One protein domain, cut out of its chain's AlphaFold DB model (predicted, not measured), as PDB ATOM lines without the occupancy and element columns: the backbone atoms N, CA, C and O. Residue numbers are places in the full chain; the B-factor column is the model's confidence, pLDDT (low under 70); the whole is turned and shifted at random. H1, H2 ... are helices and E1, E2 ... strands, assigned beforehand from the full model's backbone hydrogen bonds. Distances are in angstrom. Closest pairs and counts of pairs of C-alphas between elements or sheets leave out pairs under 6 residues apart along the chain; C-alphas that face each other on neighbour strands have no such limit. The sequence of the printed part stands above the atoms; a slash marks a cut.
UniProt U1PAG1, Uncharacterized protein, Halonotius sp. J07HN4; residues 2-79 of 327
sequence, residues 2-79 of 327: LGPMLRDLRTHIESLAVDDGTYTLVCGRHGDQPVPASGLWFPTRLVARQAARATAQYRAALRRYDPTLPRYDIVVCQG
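This is residues 2 to 79 of the 327 residues of an uncharacterized protein of Halonotius sp. J07HN4 (UniProt U1PAG1). Two helices, H1 and H2, lie side by side and run opposite ways, and a short ribbon of two strands, E1 and E2, packs along the other side of H2. H2 is the middle piece, between H1 and the ribbon, and the long loop of residues 28 to 44 leads from the end of E1 back to the start of H2. The printed part has 78 residues, with two named helices and two named strands in the order H1, E1, H2, E2; the sheet, E1 - E2, is antiparallel, and the class is mixed, helices and strands. The whole is compact, with a radius of gyration of the C-alphas of 11.8 A and spans of 33 by 27 by 17 A.

H1, residues 2 to 15, begins at C-alpha 2 (102.447, 140.439, 161.492) and is 19.8 A long from first to last C-alpha. E1, residues 23 to 27, measures 13.5 A. H2, residues 45 to 62, begins at C-alpha 45 (83.787, 122.815, 173.443) and measures 25.0 A. E2, residues 74 to 78, measures 13.2 A and ends at C-alpha 78 (85.609, 121.778, 181.088).

H1 and H2 touch, with the C-alphas of Ile 13 and Ala 51 closest at 5.3 A. They run opposite ways at a shallow tilt of 20 degrees. The closest C-alphas of E1 and H2 are those of Tyr 23 and Arg 45, 6.2 A apart; those of H2 and E2 are Ala 52 and Ile 74, 6.3 A. E1 and E2 are antiparallel neighbours at 143 degrees, with N 24 and O 77 at 2.9 A and N 26 and O 75 at 3.1 A, within hydrogen-bond range. H1 and E2 are apart. In H1 and H2 every O i to N i+4 pair is within hydrogen-bond range.

The two C-alphas farthest apart, those of Asp 20 and Pro 67, are 34.9 A from each other. The printed part has no cut. The links E1 to H2, 17 residues, and H2 to E2, 11 residues, are long. The mean pLDDT of the printed part is 86.9; residues 2 to 3 and residue 79 are under 70.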
ATOM      1  N   LEU A   2     102.920 141.409 160.476       62.38
ATOM      2  CA  LEU A   2     102.447 140.439 161.492       62.38
ATOM      3  C   LEU A   2     101.773 141.087 162.726       62.38
ATOM      4  O   LEU A   2     101.000 140.432 163.413       62.38
ATOM      5  N   GLY A   3     102.032 142.372 163.001       60.59
ATOM      6  CA  GLY A   3     101.371 143.121 164.082       60.59
ATOM      7  C   GLY A   3      99.840 143.231 163.947       60.59
ATOM      8  O   GLY A   3      99.155 142.985 164.936       60.59
ATOM      9  N   PRO A   4      99.288 143.538 162.750       70.38
ATOM     10  CA  PRO A   4      97.848 143.452 162.485       70.38
ATOM     11  C   PRO A   4      97.300 142.045 162.748       70.38
ATOM     12  O   PRO A   4      96.387 141.895 163.543       70.38
ATOM     13  N   MET A   5      97.971 141.009 162.231       83.19
ATOM     14  CA  MET A   5      97.569 139.605 162.391       83.19
ATOM     15  C   MET A   5      97.473 139.155 163.860       83.19
ATOM     16  O   MET A   5      96.550 138.433 164.219       83.19
ATOM     17  N   LEU A   6      98.406 139.569 164.727       86.44
ATOM     18  CA  LEU A   6      98.346 139.249 166.162       86.44
ATOM     19  C   LEU A   6      97.171 139.946 166.858       86.44
ATOM     20  O   LEU A   6      96.526 139.343 167.714       86.44
ATOM     21  N   ARG A   7      96.888 141.200 166.488       88.12
ATOM     22  CA  ARG A   7      95.734 141.940 167.007       88.12
ATOM     23  C   ARG A   7      94.428 141.294 166.546       88.12
ATOM     24  O   ARG A   7      93.573 141.052 167.387       88.12
ATOM     25  N   ASP A   8      94.329 140.933 165.270       88.38
ATOM     26  CA  ASP A   8      93.154 140.274 164.692       88.38
ATOM     27  C   ASP A   8      92.895 138.915 165.358       88.38
ATOM     28  O   ASP A   8      91.765 138.610 165.733       88.38
ATOM     29  N   LEU A   9      93.949 138.121 165.584       90.19
ATOM     30  CA  LEU A   9      93.851 136.846 166.300       90.19
ATOM     31  C   LEU A   9      93.397 137.033 167.748       90.19
ATOM     32  O   LEU A   9      92.559 136.272 168.219       90.19
ATOM     33  N   ARG A  10      93.919 138.044 168.452       93.69
ATOM     34  CA  ARG A  10      93.491 138.351 169.820       93.69
ATOM     35  C   ARG A  10      92.019 138.760 169.863       93.69
ATOM     36  O   ARG A  10      91.273 138.186 170.645       93.69
ATOM     37  N   THR A  11      91.601 139.681 168.998       92.00
ATOM     38  CA  THR A  11      90.200 140.114 168.903       92.00
ATOM     39  C   THR A  11      89.280 138.953 168.541       92.00
ATOM     40  O   THR A  11      88.200 138.831 169.108       92.00
ATOM     41  N   HIS A  12      89.715 138.056 167.652       93.44
ATOM     42  CA  HIS A  12      88.957 136.853 167.333       93.44
ATOM     43  C   HIS A  12      88.805 135.934 168.555       93.44
ATOM     44  O   HIS A  12      87.692 135.513 168.850       93.44
ATOM     45  N   ILE A  13      89.883 135.674 169.302       94.94
ATOM     46  CA  ILE A  13      89.840 134.851 170.524       94.94
ATOM     47  C   ILE A  13      88.904 135.467 171.573       94.94
ATOM     48  O   ILE A  13      88.076 134.757 172.135       94.94
ATOM     49  N   GLU A  14      88.998 136.778 171.799       93.62
ATOM     50  CA  GLU A  14      88.131 137.512 172.731       93.62
ATOM     51  C   GLU A  14      86.659 137.482 172.277       93.62
ATOM     52  O   GLU A  14      85.777 137.293 173.106       93.62
ATOM     53  N   SER A  15      86.377 137.566 170.970       95.12
ATOM     54  CA  SER A  15      85.002 137.506 170.434       95.12
ATOM     55  C   SER A  15      84.309 136.150 170.600       95.12
ATOM     56  O   SER A  15      83.088 136.069 170.501       95.12
ATOM     57  N   LEU A  16      85.084 135.083 170.817       93.56
ATOM     58  CA  LEU A  16      84.563 133.736 171.058       93.56
ATOM     59  C   LEU A  16      84.212 133.507 172.536       93.56
ATOM     60  O   LEU A  16      83.542 132.521 172.851       93.56
ATOM     61  N   ALA A  17      84.691 134.370 173.434       94.50
ATOM     62  CA  ALA A  17      84.521 134.214 174.868       94.50
ATOM     63  C   ALA A  17      83.168 134.756 175.358       94.50
ATOM     64  O   ALA A  17      82.599 135.674 174.773       94.50
ATOM     65  N   VAL A  18      82.668 134.180 176.450       92.31
ATOM     66  CA  VAL A  18      81.457 134.601 177.170       92.31
ATOM     67  C   VAL A  18      81.727 134.581 178.675       92.31
ATOM     68  O   VAL A  18      82.578 133.820 179.136       92.31
ATOM     69  N   ASP A  19      81.000 135.391 179.443       86.56
ATOM     70  CA  ASP A  19      81.229 135.544 180.888       86.56
ATOM     71  C   ASP A  19      80.838 134.295 181.706       86.56
ATOM     72  O   ASP A  19      81.421 134.034 182.755       86.56
ATOM     73  N   ASP A  20      79.881 133.496 181.222       83.12
ATOM     74  CA  ASP A  20      79.324 132.304 181.882       83.12
ATOM     75  C   ASP A  20      79.697 130.987 181.174       83.12
ATOM     76  O   ASP A  20      78.977 129.988 181.241       83.12
ATOM     77  N   GLY A  21      80.836 130.971 180.476       87.00
ATOM     78  CA  GLY A  21      81.264 129.817 179.689       87.00
ATOM     79  C   GLY A  21      81.687 128.625 180.553       87.00
ATOM     80  O   GLY A  21      82.255 128.778 181.630       87.00
ATOM     81  N   THR A  22      81.466 127.411 180.049       85.50
ATOM     82  CA  THR A  22      81.806 126.148 180.744       85.50
ATOM     83  C   THR A  22      83.193 125.614 180.364       85.50
ATOM     84  O   THR A  22      83.684 124.637 180.931       85.50
ATOM     85  N   TYR A  23      83.829 126.200 179.351       86.50
ATOM     86  CA  TYR A  23      85.087 125.699 178.799       86.50
ATOM     87  C   TYR A  23      86.183 126.747 178.886       86.50
ATOM     88  O   TYR A  23      85.956 127.912 178.585       86.50
ATOM     89  N   THR A  24      87.394 126.327 179.224       92.69
ATOM     90  CA  THR A  24      88.577 127.189 179.224       92.69
ATOM     91  C   THR A  24      89.773 126.477 178.595       92.69
ATOM     92  O   THR A  24      89.726 125.276 178.312       92.69
ATOM     93  N   LEU A  25      90.839 127.225 178.321       91.94
ATOM     94  CA  LEU A  25      92.059 126.711 177.707       91.94
ATOM     95  C   LEU A  25      93.171 126.652 178.740       91.94
ATOM     96  O   LEU A  25      93.467 127.659 179.375       91.94
ATOM     97  N   VAL A  26      93.836 125.507 178.850       86.62
ATOM     98  CA  VAL A  26      95.013 125.342 179.713       86.62
ATOM     99  C   VAL A  26      96.166 124.727 178.932       86.62
ATOM    100  O   VAL A  26      95.979 124.106 177.881       86.62
ATOM    101  N   CYS A  27      97.384 124.901 179.429       83.56
ATOM    102  CA  CYS A  27      98.523 124.123 178.979       83.56
ATOM    103  C   CYS A  27      98.454 122.720 179.589       83.56
ATOM    104  O   CYS A  27      98.508 122.577 180.807       83.56
ATOM    105  N   GLY A  28      98.443 121.678 178.755       71.38
ATOM    106  CA  GLY A  28      98.421 120.286 179.212       71.38
ATOM    107  C   GLY A  28      99.626 119.880 180.071       71.38
ATOM    108  O   GLY A  28      99.555 118.889 180.784       71.38
ATOM    109  N   ARG A  29     100.723 120.649 180.040       74.81
ATOM    110  CA  ARG A  29     101.936 120.379 180.827       74.81
ATOM    111  C   ARG A  29     101.964 121.080 182.189       74.81
ATOM    112  O   ARG A  29     102.491 120.507 183.133       74.81
ATOM    113  N   HIS A  30     101.471 122.315 182.284       70.31
ATOM    114  CA  HIS A  30     101.638 123.146 183.489       70.31
ATOM    115  C   HIS A  30     100.310 123.587 184.121       70.31
ATOM    116  O   HIS A  30     100.320 124.178 185.194       70.31
ATOM    117  N   GLY A  31      99.175 123.324 183.467       73.44
ATOM    118  CA  GLY A  31      97.845 123.702 183.951       73.44
ATOM    119  C   GLY A  31      97.550 125.207 183.920       73.44
ATOM    120  O   GLY A  31      96.445 125.610 184.272       73.44
ATOM    121  N   ASP A  32      98.494 126.045 183.485       81.31
ATOM    122  CA  ASP A  32      98.320 127.489 183.348       81.31
ATOM    123  C   ASP A  32      97.571 127.855 182.059       81.31
ATOM    124  O   ASP A  32      97.618 127.144 181.052       81.31
ATOM    125  N   GLN A  33      96.860 128.984 182.069       84.88
ATOM    126  CA  GLN A  33      96.117 129.431 180.891       84.88
ATOM    127  C   GLN A  33      97.024 130.205 179.922       84.88
ATOM    128  O   GLN A  33      97.671 131.183 180.312       84.88
ATOM    129  N   PRO A  34      97.067 129.825 178.634       87.69
ATOM    130  CA  PRO A  34      97.955 130.452 177.670       87.69
ATOM    131  C   PRO A  34      97.445 131.837 177.252       87.69
ATOM    132  O   PRO A  34      96.330 131.983 176.761       87.69
ATOM    133  N   VAL A  35      98.298 132.862 177.325       88.69
ATOM    134  CA  VAL A  35      98.009 134.184 176.731       88.69
ATOM    135  C   VAL A  35      97.827 134.041 175.202       88.69
ATOM    136  O   VAL A  35      98.688 133.413 174.564       88.69
ATOM    137  N   PRO A  36      96.753 134.612 174.605       90.19
ATOM    138  CA  PRO A  36      95.848 135.621 175.165       90.19
ATOM    139  C   PRO A  36      94.531 135.073 175.738       90.19
ATOM    140  O   PRO A  36      93.692 135.864 176.137       90.19
ATOM    141  N   ALA A  37      94.346 133.756 175.815       90.06
ATOM    142  CA  ALA A  37      93.120 133.136 176.320       90.06
ATOM    143  C   ALA A  37      93.043 133.033 177.855       90.06
ATOM    144  O   ALA A  37      92.137 132.396 178.388       90.06
ATOM    145  N   SER A  38      93.989 133.642 178.573       91.12
ATOM    146  CA  SER A  38      93.956 133.698 180.034       91.12
ATOM    147  C   SER A  38      92.772 134.540 180.511       91.12
ATOM    148  O   SER A  38      92.555 135.647 180.026       91.12
ATOM    149  N   GLY A  39      92.000 133.993 181.447       87.44
ATOM    150  CA  GLY A  39      90.770 134.559 181.990       87.44
ATOM    151  C   GLY A  39      89.530 134.342 181.120       87.44
ATOM    152  O   GLY A  39      88.444 134.711 181.552       87.44
ATOM    153  N   LEU A  40      89.661 133.754 179.925       93.69
ATOM    154  CA  LEU A  40      88.540 133.589 179.001       93.69
ATOM    155  C   LEU A  40      87.821 132.252 179.189       93.69
ATOM    156  O   LEU A  40      88.440 131.198 179.394       93.69
ATOM    157  N   TRP A  41      86.502 132.318 179.039       93.38
ATOM    158  CA  TRP A  41      85.593 131.182 179.081       93.38
ATOM    159  C   TRP A  41      84.792 131.104 177.789       93.38
ATOM    160  O   TRP A  41      84.471 132.117 177.179       93.38
ATOM    161  N   PHE A  42      84.485 129.891 177.352       92.81
ATOM    162  CA  PHE A  42      83.844 129.613 176.075       92.81
ATOM    163  C   PHE A  42      82.563 128.803 176.312       92.81
ATOM    164  O   PHE A  42      82.563 127.890 177.145       92.81
ATOM    165  N   PRO A  43      81.472 129.092 175.581       88.69
ATOM    166  CA  PRO A  43      80.158 128.504 175.846       88.69
ATOM    167  C   PRO A  43      80.102 127.013 175.504       88.69
ATOM    168  O   PRO A  43      79.416 126.234 176.157       88.69
ATOM    169  N   THR A  44      80.836 126.596 174.470       83.25
ATOM    170  CA  THR A  44      80.855 125.210 173.994       83.25
ATOM    171  C   THR A  44      82.278 124.744 173.728       83.25
ATOM    172  O   THR A  44      83.164 125.539 173.400       83.25
ATOM    173  N   ARG A  45      82.498 123.426 173.790       84.75
ATOM    174  CA  ARG A  45      83.787 122.815 173.443       84.75
ATOM    175  C   ARG A  45      84.208 123.131 172.005       84.75
ATOM    176  O   ARG A  45      85.398 123.289 171.747       84.75
ATOM    177  N   LEU A  46      83.254 123.237 171.074       86.81
ATOM    178  CA  LEU A  46      83.524 123.597 169.679       86.81
ATOM    179  C   LEU A  46      84.122 125.007 169.579       86.81
ATOM    180  O   LEU A  46      85.160 125.190 168.944       86.81
ATOM    181  N   VAL A  47      83.506 125.977 170.256       87.38
ATOM    182  CA  VAL A  47      83.999 127.361 170.320       87.38
ATOM    183  C   VAL A  47      85.357 127.416 171.028       87.38
ATOM    184  O   VAL A  47      86.286 128.054 170.536       87.38
ATOM    185  N   ALA A  48      85.538 126.648 172.107       90.81
ATOM    186  CA  ALA A  48      86.827 126.523 172.784       90.81
ATOM    187  C   ALA A  48      87.920 125.915 171.881       90.81
ATOM    188  O   ALA A  48      89.057 126.375 171.897       90.81
ATOM    189  N   ARG A  49      87.603 124.920 171.040       91.31
ATOM    190  CA  ARG A  49      88.550 124.360 170.051       91.31
ATOM    191  C   ARG A  49      88.951 125.395 168.999       91.31
ATOM    192  O   ARG A  49      90.125 125.467 168.634       91.31
ATOM    193  N   GLN A  50      88.005 126.210 168.532       92.06
ATOM    194  CA  GLN A  50      88.304 127.323 167.626       92.06
ATOM    195  C   GLN A  50      89.244 128.333 168.298       92.06
ATOM    196  O   GLN A  50      90.286 128.674 167.731       92.06
ATOM    197  N   ALA A  51      88.951 128.713 169.543       92.50
ATOM    198  CA  ALA A  51      89.809 129.582 170.341       92.50
ATOM    199  C   ALA A  51      91.195 128.967 170.607       92.50
ATOM    200  O   ALA A  51      92.202 129.675 170.546       92.50
ATOM    201  N   ALA A  52      91.291 127.652 170.826       92.31
ATOM    202  CA  ALA A  52      92.556 126.939 171.001       92.31
ATOM    203  C   ALA A  52      93.419 126.999 169.737       92.31
ATOM    204  O   ALA A  52      94.610 127.308 169.813       92.31
ATOM    205  N   ARG A  53      92.816 126.789 168.559       92.00
ATOM    206  CA  ARG A  53      93.509 126.911 167.271       92.00
ATOM    207  C   ARG A  53      93.994 128.340 167.028       92.00
ATOM    208  O   ARG A  53      95.152 128.528 166.652       92.00
ATOM    209  N   ALA A  54      93.150 129.336 167.284       91.94
ATOM    210  CA  ALA A  54      93.526 130.743 167.163       91.94
ATOM    211  C   ALA A  54      94.643 131.122 168.157       91.94
ATOM    212  O   ALA A  54      95.605 131.794 167.787       91.94
ATOM    213  N   THR A  55      94.591 130.609 169.390       94.25
ATOM    214  CA  THR A  55      95.633 130.803 170.415       94.25
ATOM    215  C   THR A  55      96.954 130.149 170.005       94.25
ATOM    216  O   THR A  55      98.019 130.755 170.151       94.25
ATOM    217  N   ALA A  56      96.916 128.946 169.426       91.62
ATOM    218  CA  ALA A  56      98.101 128.281 168.888       91.62
ATOM    219  C   ALA A  56      98.740 129.100 167.754       91.62
ATOM    220  O   ALA A  56      99.956 129.304 167.752       91.62
ATOM    221  N   GLN A  57      97.925 129.625 166.832       91.69
ATOM    222  CA  GLN A  57      98.378 130.502 165.749       91.69
ATOM    223  C   GLN A  57      98.987 131.802 166.284       91.69
ATOM    224  O   GLN A  57     100.069 132.193 165.844       91.69
ATOM    225  N   TYR A  58      98.348 132.428 167.275       91.56
ATOM    226  CA  TYR A  58      98.853 133.632 167.932       91.56
ATOM    227  C   TYR A  58     100.230 133.385 168.559       91.56
ATOM    228  O   TYR A  58     101.184 134.118 168.293       91.56
ATOM    229  N   ARG A  59     100.386 132.301 169.329       92.12
ATOM    230  CA  ARG A  59     101.666 131.955 169.969       92.12
ATOM    231  C   ARG A  59     102.740 131.542 168.963       92.12
ATOM    232  O   ARG A  59     103.909 131.864 169.157       92.12
ATOM    233  N   ALA A  60     102.372 130.858 167.880       90.06
ATOM    234  CA  ALA A  60     103.297 130.533 166.797       90.06
ATOM    235  C   ALA A  60     103.791 131.794 166.069       90.06
ATOM    236  O   ALA A  60     104.977 131.898 165.760       90.06
ATOM    237  N   ALA A  61     102.908 132.770 165.845       89.25
ATOM    238  CA  ALA A  61     103.277 134.062 165.280       89.25
ATOM    239  C   ALA A  61     104.168 134.874 166.238       89.25
ATOM    240  O   ALA A  61     105.170 135.432 165.791       89.25
ATOM    241  N   LEU A  62     103.879 134.875 167.546       89.12
ATOM    242  CA  LEU A  62     104.732 135.518 168.554       89.12
ATOM    243  C   LEU A  62     106.145 134.926 168.611       89.12
ATOM    244  O   LEU A  62     107.105 135.676 168.760       89.12
ATOM    245  N   ARG A  63     106.304 133.610 168.421       90.56
ATOM    246  CA  ARG A  63     107.632 132.964 168.410       90.56
ATOM    247  C   ARG A  63     108.555 133.435 167.291       90.56
ATOM    248  O   ARG A  63     109.761 133.238 167.377       90.56
ATOM    249  N   ARG A  64     108.016 134.070 166.246       87.62
ATOM    250  CA  ARG A  64     108.841 134.721 165.217       87.62
ATOM    251  C   ARG A  64     109.545 135.974 165.748       87.62
ATOM    252  O   ARG A  64     110.555 136.367 165.183       87.62
ATOM    253  N   TYR A  65     109.002 136.589 166.798       85.25
ATOM    254  CA  TYR A  65     109.563 137.762 167.468       85.25
ATOM    255  C   TYR A  65     110.388 137.391 168.696       85.25
ATOM    256  O   TYR A  65     111.443 137.974 168.916       85.25
ATOM    257  N   ASP A  66     109.917 136.414 169.467       87.81
ATOM    258  CA  ASP A  66     110.620 135.881 170.629       87.81
ATOM    259  C   ASP A  66     110.719 134.349 170.531       87.81
ATOM    260  O   ASP A  66     109.791 133.630 170.924       87.81
ATOM    261  N   PRO A  67     111.841 133.825 170.007       88.38
ATOM    262  CA  PRO A  67     112.069 132.387 169.898       88.38
ATOM    263  C   PRO A  67     112.107 131.650 171.244       88.38
ATOM    264  O   PRO A  67     111.973 130.427 171.253       88.38
ATOM    265  N   THR A  68     112.279 132.359 172.368       88.56
ATOM    266  CA  THR A  68     112.369 131.760 173.712       88.56
ATOM    267  C   THR A  68     111.003 131.461 174.334       88.56
ATOM    268  O   THR A  68     110.921 130.766 175.347       88.56
ATOM    269  N   LEU A  69     109.909 131.915 173.705       84.88
ATOM    270  CA  LEU A  69     108.547 131.716 174.197       84.88
ATOM    271  C   LEU A  69     108.177 130.228 174.365       84.88
ATOM    272  O   LEU A  69     108.204 129.469 173.382       84.88
ATOM    273  N   PRO A  70     107.681 129.822 175.553       82.19
ATOM    274  CA  PRO A  70     107.297 128.444 175.831       82.19
ATOM    275  C   PRO A  70     106.320 127.856 174.808       82.19
ATOM    276  O   PRO A  70     105.355 128.506 174.360       82.19
ATOM    277  N   ARG A  71     106.561 126.590 174.448       83.75
ATOM    278  CA  ARG A  71     105.608 125.752 173.712       83.75
ATOM    279  C   ARG A  71     104.569 125.220 174.684       83.75
ATOM    280  O   ARG A  71     104.911 124.569 175.661       83.75
ATOM    281  N   TYR A  72     103.317 125.563 174.409       81.38
ATOM    282  CA  TYR A  72     102.178 125.064 175.157       81.38
ATOM    283  C   TYR A  72     101.413 124.101 174.269       81.38
ATOM    284  O   TYR A  72     101.031 124.474 173.157       81.38
ATOM    285  N   ASP A  73     101.172 122.909 174.798       86.25
ATOM    286  CA  ASP A  73     100.181 121.977 174.279       86.25
ATOM    287  C   ASP A  73      98.827 122.439 174.820       86.25
ATOM    288  O   ASP A  73      98.531 122.279 176.002       86.25
ATOM    289  N   ILE A  74      98.071 123.159 173.991       88.88
ATOM    290  CA  ILE A  74      96.826 123.811 174.409       88.88
ATOM    291  C   ILE A  74      95.714 122.766 174.410       88.88
ATOM    292  O   ILE A  74      95.378 122.221 173.359       88.88
ATOM    293  N   VAL A  75      95.119 122.531 175.577       88.12
ATOM    294  CA  VAL A  75      94.001 121.603 175.757       88.12
ATOM    295  C   VAL A  75      92.755 122.356 176.220       88.12
ATOM    296  O   VAL A  75      92.839 123.376 176.904       88.12
ATOM    297  N   VAL A  76      91.587 121.863 175.806       89.69
ATOM    298  CA  VAL A  76      90.288 122.394 176.236       89.69
ATOM    299  C   VAL A  76      89.861 121.650 177.491       89.69
ATOM    300  O   VAL A  76      89.647 120.438 177.434       89.69
ATOM    301  N   CYS A  77      89.690 122.377 178.587       82.19
ATOM    302  CA  CYS A  77      89.182 121.843 179.841       82.19
ATOM    303  C   CYS A  77      87.758 122.330 180.078       82.19
ATOM    304  O   CYS A  77      87.434 123.492 179.831       82.19
ATOM    305  N   GLN A  78      86.915 121.426 180.562       86.25
ATOM    306  CA  GLN A  78      85.609 121.778 181.088       86.25
ATOM    307  C   GLN A  78      85.772 122.114 182.569       86.25
ATOM    308  O   GLN A  78      86.330 121.321 183.325       86.25
ATOM    309  N   GLY A  79      85.303 123.287 182.969       67.75
ATOM    310  CA  GLY A  79      85.296 123.731 184.352       67.75
ATOM    311  C   GLY A  79      83.994 124.458 184.634       67.75
ATOM    312  O   GLY A  79      83.438 125.120 183.763       67.75
TER     313      GLY A  79